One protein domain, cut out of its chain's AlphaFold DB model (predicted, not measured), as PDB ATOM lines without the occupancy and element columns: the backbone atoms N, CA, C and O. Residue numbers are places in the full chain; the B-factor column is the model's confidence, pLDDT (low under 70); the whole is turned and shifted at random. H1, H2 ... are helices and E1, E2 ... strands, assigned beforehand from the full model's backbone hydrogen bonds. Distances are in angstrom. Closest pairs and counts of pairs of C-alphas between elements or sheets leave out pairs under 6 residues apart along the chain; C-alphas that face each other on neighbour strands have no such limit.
ATOM      1  N   THR A  68      -4.594 -26.701  29.494       76.88
ATOM      2  CA  THR A  68      -3.184 -26.376  29.654       76.88
ATOM      3  C   THR A  68      -3.024 -24.887  29.378       76.88
ATOM      4  O   THR A  68      -3.190 -24.439  28.239       76.88
ATOM      5  N   LYS A  69      -2.737 -24.107  30.424       86.62
ATOM      6  CA  LYS A  69      -2.395 -22.692  30.276       86.62
ATOM      7  C   LYS A  69      -1.202 -22.553  29.331       86.62
ATOM      8  O   LYS A  69      -0.220 -23.283  29.432       86.62
ATOM      9  N   SER A  70      -1.302 -21.610  28.410       90.88
ATOM     10  CA  SER A  70      -0.234 -21.196  27.507       90.88
ATOM     11  C   SER A  70       0.537 -20.023  28.113       90.88
ATOM     12  O   SER A  70      -0.033 -19.213  28.842       90.88
ATOM     13  N   VAL A  71       1.821 -19.896  27.782       92.62
ATOM     14  CA  VAL A  71       2.647 -18.747  28.181       92.62
ATOM     15  C   VAL A  71       3.060 -17.976  26.933       92.62
ATOM     16  O   VAL A  71       3.643 -18.546  26.012       92.62
ATOM     17  N   MET A  72       2.757 -16.679  26.899       94.06
ATOM     18  CA  MET A  72       3.192 -15.748  25.861       94.06
ATOM     19  C   MET A  72       4.380 -14.941  26.370       94.06
ATOM     20  O   MET A  72       4.255 -14.222  27.356       94.06
ATOM     21  N   LYS A  73       5.516 -15.030  25.675       96.12
ATOM     22  CA  LYS A  73       6.701 -14.217  25.962       96.12
ATOM     23  C   LYS A  73       6.749 -13.012  25.028       96.12
ATOM     24  O   LYS A  73       6.832 -13.168  23.810       96.12
ATOM     25  N   ILE A  74       6.687 -11.821  25.603       96.31
ATOM     26  CA  ILE A  74       6.647 -10.536  24.909       96.31
ATOM     27  C   ILE A  74       8.019  -9.883  25.023       96.31
ATOM     28  O   ILE A  74       8.532  -9.712  26.124       96.31
ATOM     29  N   TYR A  75       8.588  -9.481  23.889       96.75
ATOM     30  CA  TYR A  75       9.815  -8.692  23.835       96.75
ATOM     31  C   TYR A  75       9.488  -7.300  23.310       96.75
ATOM     32  O   TYR A  75       8.866  -7.163  22.256       96.75
ATOM     33  N   SER A  76       9.920  -6.266  24.019       95.62
ATOM     34  CA  SER A  76       9.749  -4.877  23.592       95.62
ATOM     35  C   SER A  76      10.968  -4.042  23.964       95.62
ATOM     36  O   SER A  76      11.810  -4.467  24.752       95.62
ATOM     37  N   ILE A  77      11.103  -2.863  23.358       95.12
ATOM     38  CA  ILE A  77      12.166  -1.916  23.701       95.12
ATOM     39  C   ILE A  77      11.609  -0.950  24.739       95.12
ATOM     40  O   ILE A  77      10.578  -0.313  24.518       95.12
ATOM     41  N   ASN A  78      12.307  -0.808  25.860       93.44
ATOM     42  CA  ASN A  78      12.014   0.246  26.810       93.44
ATOM     43  C   ASN A  78      12.406   1.595  26.193       93.44
ATOM     44  O   ASN A  78      13.584   1.866  25.984       93.44
ATOM     45  N   MET A  79      11.436   2.463  25.910       90.94
ATOM     46  CA  MET A  79      11.707   3.739  25.231       90.94
ATOM     47  C   MET A  79      12.535   4.729  26.068       90.94
ATOM     48  O   MET A  79      13.100   5.667  25.510       90.94
ATOM     49  N   SER A  80      12.624   4.529  27.385       94.88
ATOM     50  CA  SER A  80      13.408   5.386  28.281       94.88
ATOM     51  C   SER A  80      14.869   4.943  28.375       94.88
ATOM     52  O   SER A  80      15.755   5.794  28.366       94.88
ATOM     53  N   SER A  81      15.133   3.634  28.479       95.94
ATOM     54  CA  SER A  81      16.502   3.100  28.592       95.94
ATOM     55  C   SER A  81      17.112   2.664  27.256       95.94
ATOM     56  O   SER A  81      18.332   2.608  27.136       95.94
ATOM     57  N   GLY A  82      16.292   2.363  26.247       95.00
ATOM     58  CA  GLY A  82      16.717   1.781  24.972       95.00
ATOM     59  C   GLY A  82      17.035   0.282  25.038       95.00
ATOM     60  O   GLY A  82      17.457  -0.293  24.037       95.00
ATOM     61  N   GLU A  83      16.843  -0.362  26.190       97.06
ATOM     62  CA  GLU A  83      17.124  -1.786  26.385       97.06
ATOM     63  C   GLU A  83      15.922  -2.662  26.011       97.06
ATOM     64  O   GLU A  83      14.768  -2.231  26.067       97.06
ATOM     65  N   ILE A  84      16.189  -3.920  25.649       96.31
ATOM     66  CA  ILE A  84      15.137  -4.913  25.418       96.31
ATOM     67  C   ILE A  84      14.624  -5.397  26.774       96.31
ATOM     68  O   ILE A  84      15.390  -5.891  27.598       96.31
ATOM     69  N   GLN A  85      13.314  -5.313  26.972       96.44
ATOM     70  CA  GLN A  85      12.609  -5.902  28.101       96.44
ATOM     71  C   GLN A  85      11.815  -7.130  27.649       96.44
ATOM     72  O   GLN A  85      11.388  -7.229  26.496       96.44
ATOM     73  N   THR A  86      11.652  -8.083  28.564       96.69
ATOM     74  CA  THR A  86      10.928  -9.338  28.334       96.69
ATOM     75  C   THR A  86       9.852  -9.504  29.398       96.69
ATOM     76  O   THR A  86      10.129  -9.290  30.577       96.69
ATOM     77  N   GLU A  87       8.651  -9.904  28.995       96.00
ATOM     78  CA  GLU A  87       7.531 -10.174  29.896       96.00
ATOM     79  C   GLU A  87       6.862 -11.506  29.543       96.00
ATOM     80  O   GLU A  87       6.543 -11.751  28.381       96.00
ATOM     81  N   ASP A  88       6.630 -12.346  30.552       95.88
ATOM     82  CA  ASP A  88       5.928 -13.622  30.413       95.88
ATOM     83  C   ASP A  88       4.485 -13.477  30.912       95.88
ATOM     84  O   ASP A  88       4.245 -13.090  32.055       95.88
ATOM     85  N   VAL A  89       3.518 -13.793  30.049       94.56
ATOM     86  CA  VAL A  89       2.084 -13.684  30.332       94.56
ATOM     87  C   VAL A  89       1.436 -15.061  30.236       94.56
ATOM     88  O   VAL A  89       1.382 -15.661  29.161       94.56
ATOM     89  N   GLU A  90       0.921 -15.564  31.358       93.88
ATOM     90  CA  GLU A  90       0.074 -16.759  31.372       93.88
ATOM     91  C   GLU A  90      -1.313 -16.447  30.802       93.88
ATOM     92  O   GLU A  90      -1.950 -15.460  31.169       93.88
ATOM     93  N   THR A  91      -1.815 -17.319  29.936       89.94
ATOM     94  CA  THR A  91      -3.150 -17.215  29.344       89.94
ATOM     95  C   THR A  91      -3.753 -18.593  29.130       89.94
ATOM     96  O   THR A  91      -3.067 -19.544  28.771       89.94
ATOM     97  N   ASP A  92      -5.066 -18.715  29.297       88.62
ATOM     98  CA  ASP A  92      -5.765 -19.990  29.111       88.62
ATOM     99  C   ASP A  92      -5.782 -20.459  27.646       88.62
ATOM    100  O   ASP A  92      -6.075 -21.618  27.369       88.62
ATOM    101  N   SER A  93      -5.536 -19.555  26.692       87.75
ATOM    102  CA  SER A  93      -5.504 -19.864  25.258       87.75
ATOM    103  C   SER A  93      -4.894 -18.712  24.460       87.75
ATOM    104  O   SER A  93      -5.200 -17.549  24.739       87.75
ATOM    105  N   LEU A  94      -4.176 -19.026  23.386       89.56
ATOM    106  CA  LEU A  94      -3.695 -18.047  22.414       89.56
ATOM    107  C   LEU A  94      -4.566 -18.086  21.155       89.56
ATOM    108  O   LEU A  94      -4.721 -19.129  20.531       89.56
ATOM    109  N   ASN A  95      -5.148 -16.945  20.799       91.25
ATOM    110  CA  ASN A  95      -5.779 -16.719  19.502       91.25
ATOM    111  C   ASN A  95      -5.380 -15.322  19.007       91.25
ATOM    112  O   ASN A  95      -4.842 -14.532  19.785       91.25
ATOM    113  N   GLU A  96      -5.618 -15.031  17.730       91.44
ATOM    114  CA  GLU A  96      -5.181 -13.781  17.095       91.44
ATOM    115  C   GLU A  96      -5.694 -12.542  17.840       91.44
ATOM    116  O   GLU A  96      -4.906 -11.668  18.200       91.44
ATOM    117  N   GLU A  97      -6.987 -12.515  18.175       91.62
ATOM    118  CA  GLU A  97      -7.602 -11.384  18.871       91.62
ATOM    119  C   GLU A  97      -7.025 -11.174  20.271       91.62
ATOM    120  O   GLU A  97      -6.681 -10.055  20.640       91.62
ATOM    121  N   LYS A  98      -6.849 -12.254  21.037       91.88
ATOM    122  CA  LYS A  98      -6.275 -12.221  22.385       91.88
ATOM    123  C   LYS A  98      -4.822 -11.781  22.363       91.88
ATOM    124  O   LYS A  98      -4.434 -10.974  23.200       91.88
ATOM    125  N   ILE A  99      -4.029 -12.297  21.422       92.69
ATOM    126  CA  ILE A  99      -2.637 -11.875  21.235       92.69
ATOM    127  C   ILE A  99      -2.607 -10.372  20.966       92.69
ATOM    128  O   ILE A  99      -1.862  -9.646  21.619       92.69
ATOM    129  N   TRP A 100      -3.450  -9.887  20.056       94.81
ATOM    130  CA  TRP A 100      -3.483  -8.473  19.705       94.81
ATOM    131  C   TRP A 100      -3.921  -7.581  20.869       94.81
ATOM    132  O   TRP A 100      -3.254  -6.590  21.171       94.81
ATOM    133  N   SER A 101      -4.996  -7.950  21.572       92.62
ATOM    134  CA  SER A 101      -5.464  -7.228  22.758       92.62
ATOM    135  C   SER A 101      -4.412  -7.198  23.866       92.62
ATOM    136  O   SER A 101      -4.200  -6.144  24.460       92.62
ATOM    137  N   LEU A 102      -3.700  -8.304  24.108       94.06
ATOM    138  CA  LEU A 102      -2.614  -8.353  25.090       94.06
ATOM    139  C   LEU A 102      -1.469  -7.406  24.721       94.06
ATOM    140  O   LEU A 102      -0.949  -6.703  25.584       94.06
ATOM    141  N   LEU A 103      -1.088  -7.336  23.443       94.94
ATOM    142  CA  LEU A 103      -0.043  -6.410  22.997       94.94
ATOM    143  C   LEU A 103      -0.451  -4.939  23.187       94.94
ATOM    144  O   LEU A 103       0.402  -4.118  23.531       94.94
ATOM    145  N   GLN A 104      -1.734  -4.607  22.997       94.50
ATOM    146  CA  GLN A 104      -2.268  -3.272  23.299       94.50
ATOM    147  C   GLN A 104      -2.282  -2.991  24.808       94.50
ATOM    148  O   GLN A 104      -1.847  -1.925  25.234       94.50
ATOM    149  N   GLU A 105      -2.732  -3.946  25.628       93.75
ATOM    150  CA  GLU A 105      -2.766  -3.823  27.092       93.75
ATOM    151  C   GLU A 105      -1.364  -3.580  27.665       93.75
ATOM    152  O   GLU A 105      -1.161  -2.686  28.489       93.75
ATOM    153  N   LYS A 106      -0.366  -4.316  27.161       92.94
ATOM    154  CA  LYS A 106       1.048  -4.134  27.517       92.94
ATOM    155  C   LYS A 106       1.687  -2.898  26.882       92.94
ATOM    156  O   LYS A 106       2.877  -2.665  27.073       92.94
ATOM    157  N   SER A 107       0.914  -2.098  26.142       93.25
ATOM    158  CA  SER A 107       1.375  -0.889  25.450       93.25
ATOM    159  C   SER A 107       2.561  -1.141  24.506       93.25
ATOM    160  O   SER A 107       3.362  -0.244  24.252       93.25
ATOM    161  N   VAL A 108       2.686  -2.369  23.988       94.38
ATOM    162  CA  VAL A 108       3.700  -2.739  22.986       94.38
ATOM    163  C   VAL A 108       3.299  -2.210  21.616       94.38
ATOM    164  O   VAL A 108       4.146  -1.765  20.844       94.38
ATOM    165  N   ILE A 109       1.998  -2.236  21.332       93.81
ATOM    166  CA  ILE A 109       1.382  -1.567  20.189       93.81
ATOM    167  C   ILE A 109       0.378  -0.536  20.691       93.81
ATOM    168  O   ILE A 109      -0.129  -0.633  21.811       93.81
ATOM    169  N   THR A 110       0.093   0.465  19.867       93.00
ATOM    170  CA  THR A 110      -0.840   1.520  20.244       93.00
ATOM    171  C   THR A 110      -2.302   1.052  20.137       93.00
ATOM    172  O   THR A 110      -2.610   0.190  19.306       93.00
TER     173      THR A 110
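This is residues 68 to 110 of the 119 residues of an uncharacterized protein of Ruminococcus sp. OM04-4AA (UniProt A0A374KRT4). A long two-stranded hairpin, E1 and E2, makes the longest axis, and one shorter helix, H1, folds back near it after the second strand. The printed part has 43 residues, with two named strands and then one named helix, in the order E1, E2, H1; the antiparallel sheet has the order E1 - E2, and the class is mixed, helices and strands. It is only just loose, close to compact, with a radius of gyration of the C-alphas of 11.3 A, and only just elongated, spanning 35 by 19 by 11 A.

Find C-alpha 70 at (-0.234, -21.196, 27.507); from there E1, residues 70 to 77, runs 23.2 A. E2, residues 84 to 91, returns over 22.4 A. H1, residues 96 to 105, runs 14.3 A to C-alpha 105 at (-2.766, -3.823, 27.092).

E1 and E2 form a hairpin, antiparallel at 158 degrees; look for N 70 and O 91, 2.7 A apart, and N 85 and O 76, 2.8 A. H1 and E1 are near each other, with 5 pairs of C-alphas within 10 A. In H1 every O i to N i+4 pair is within hydrogen-bond range.

The C-alphas of Thr 68 and Ser 80, 35.9 A apart, are the two farthest. The printed part has no cut; the link E1 to E2 is short, and E2 to H1 is tight. No printed residue is under 70 in pLDDT.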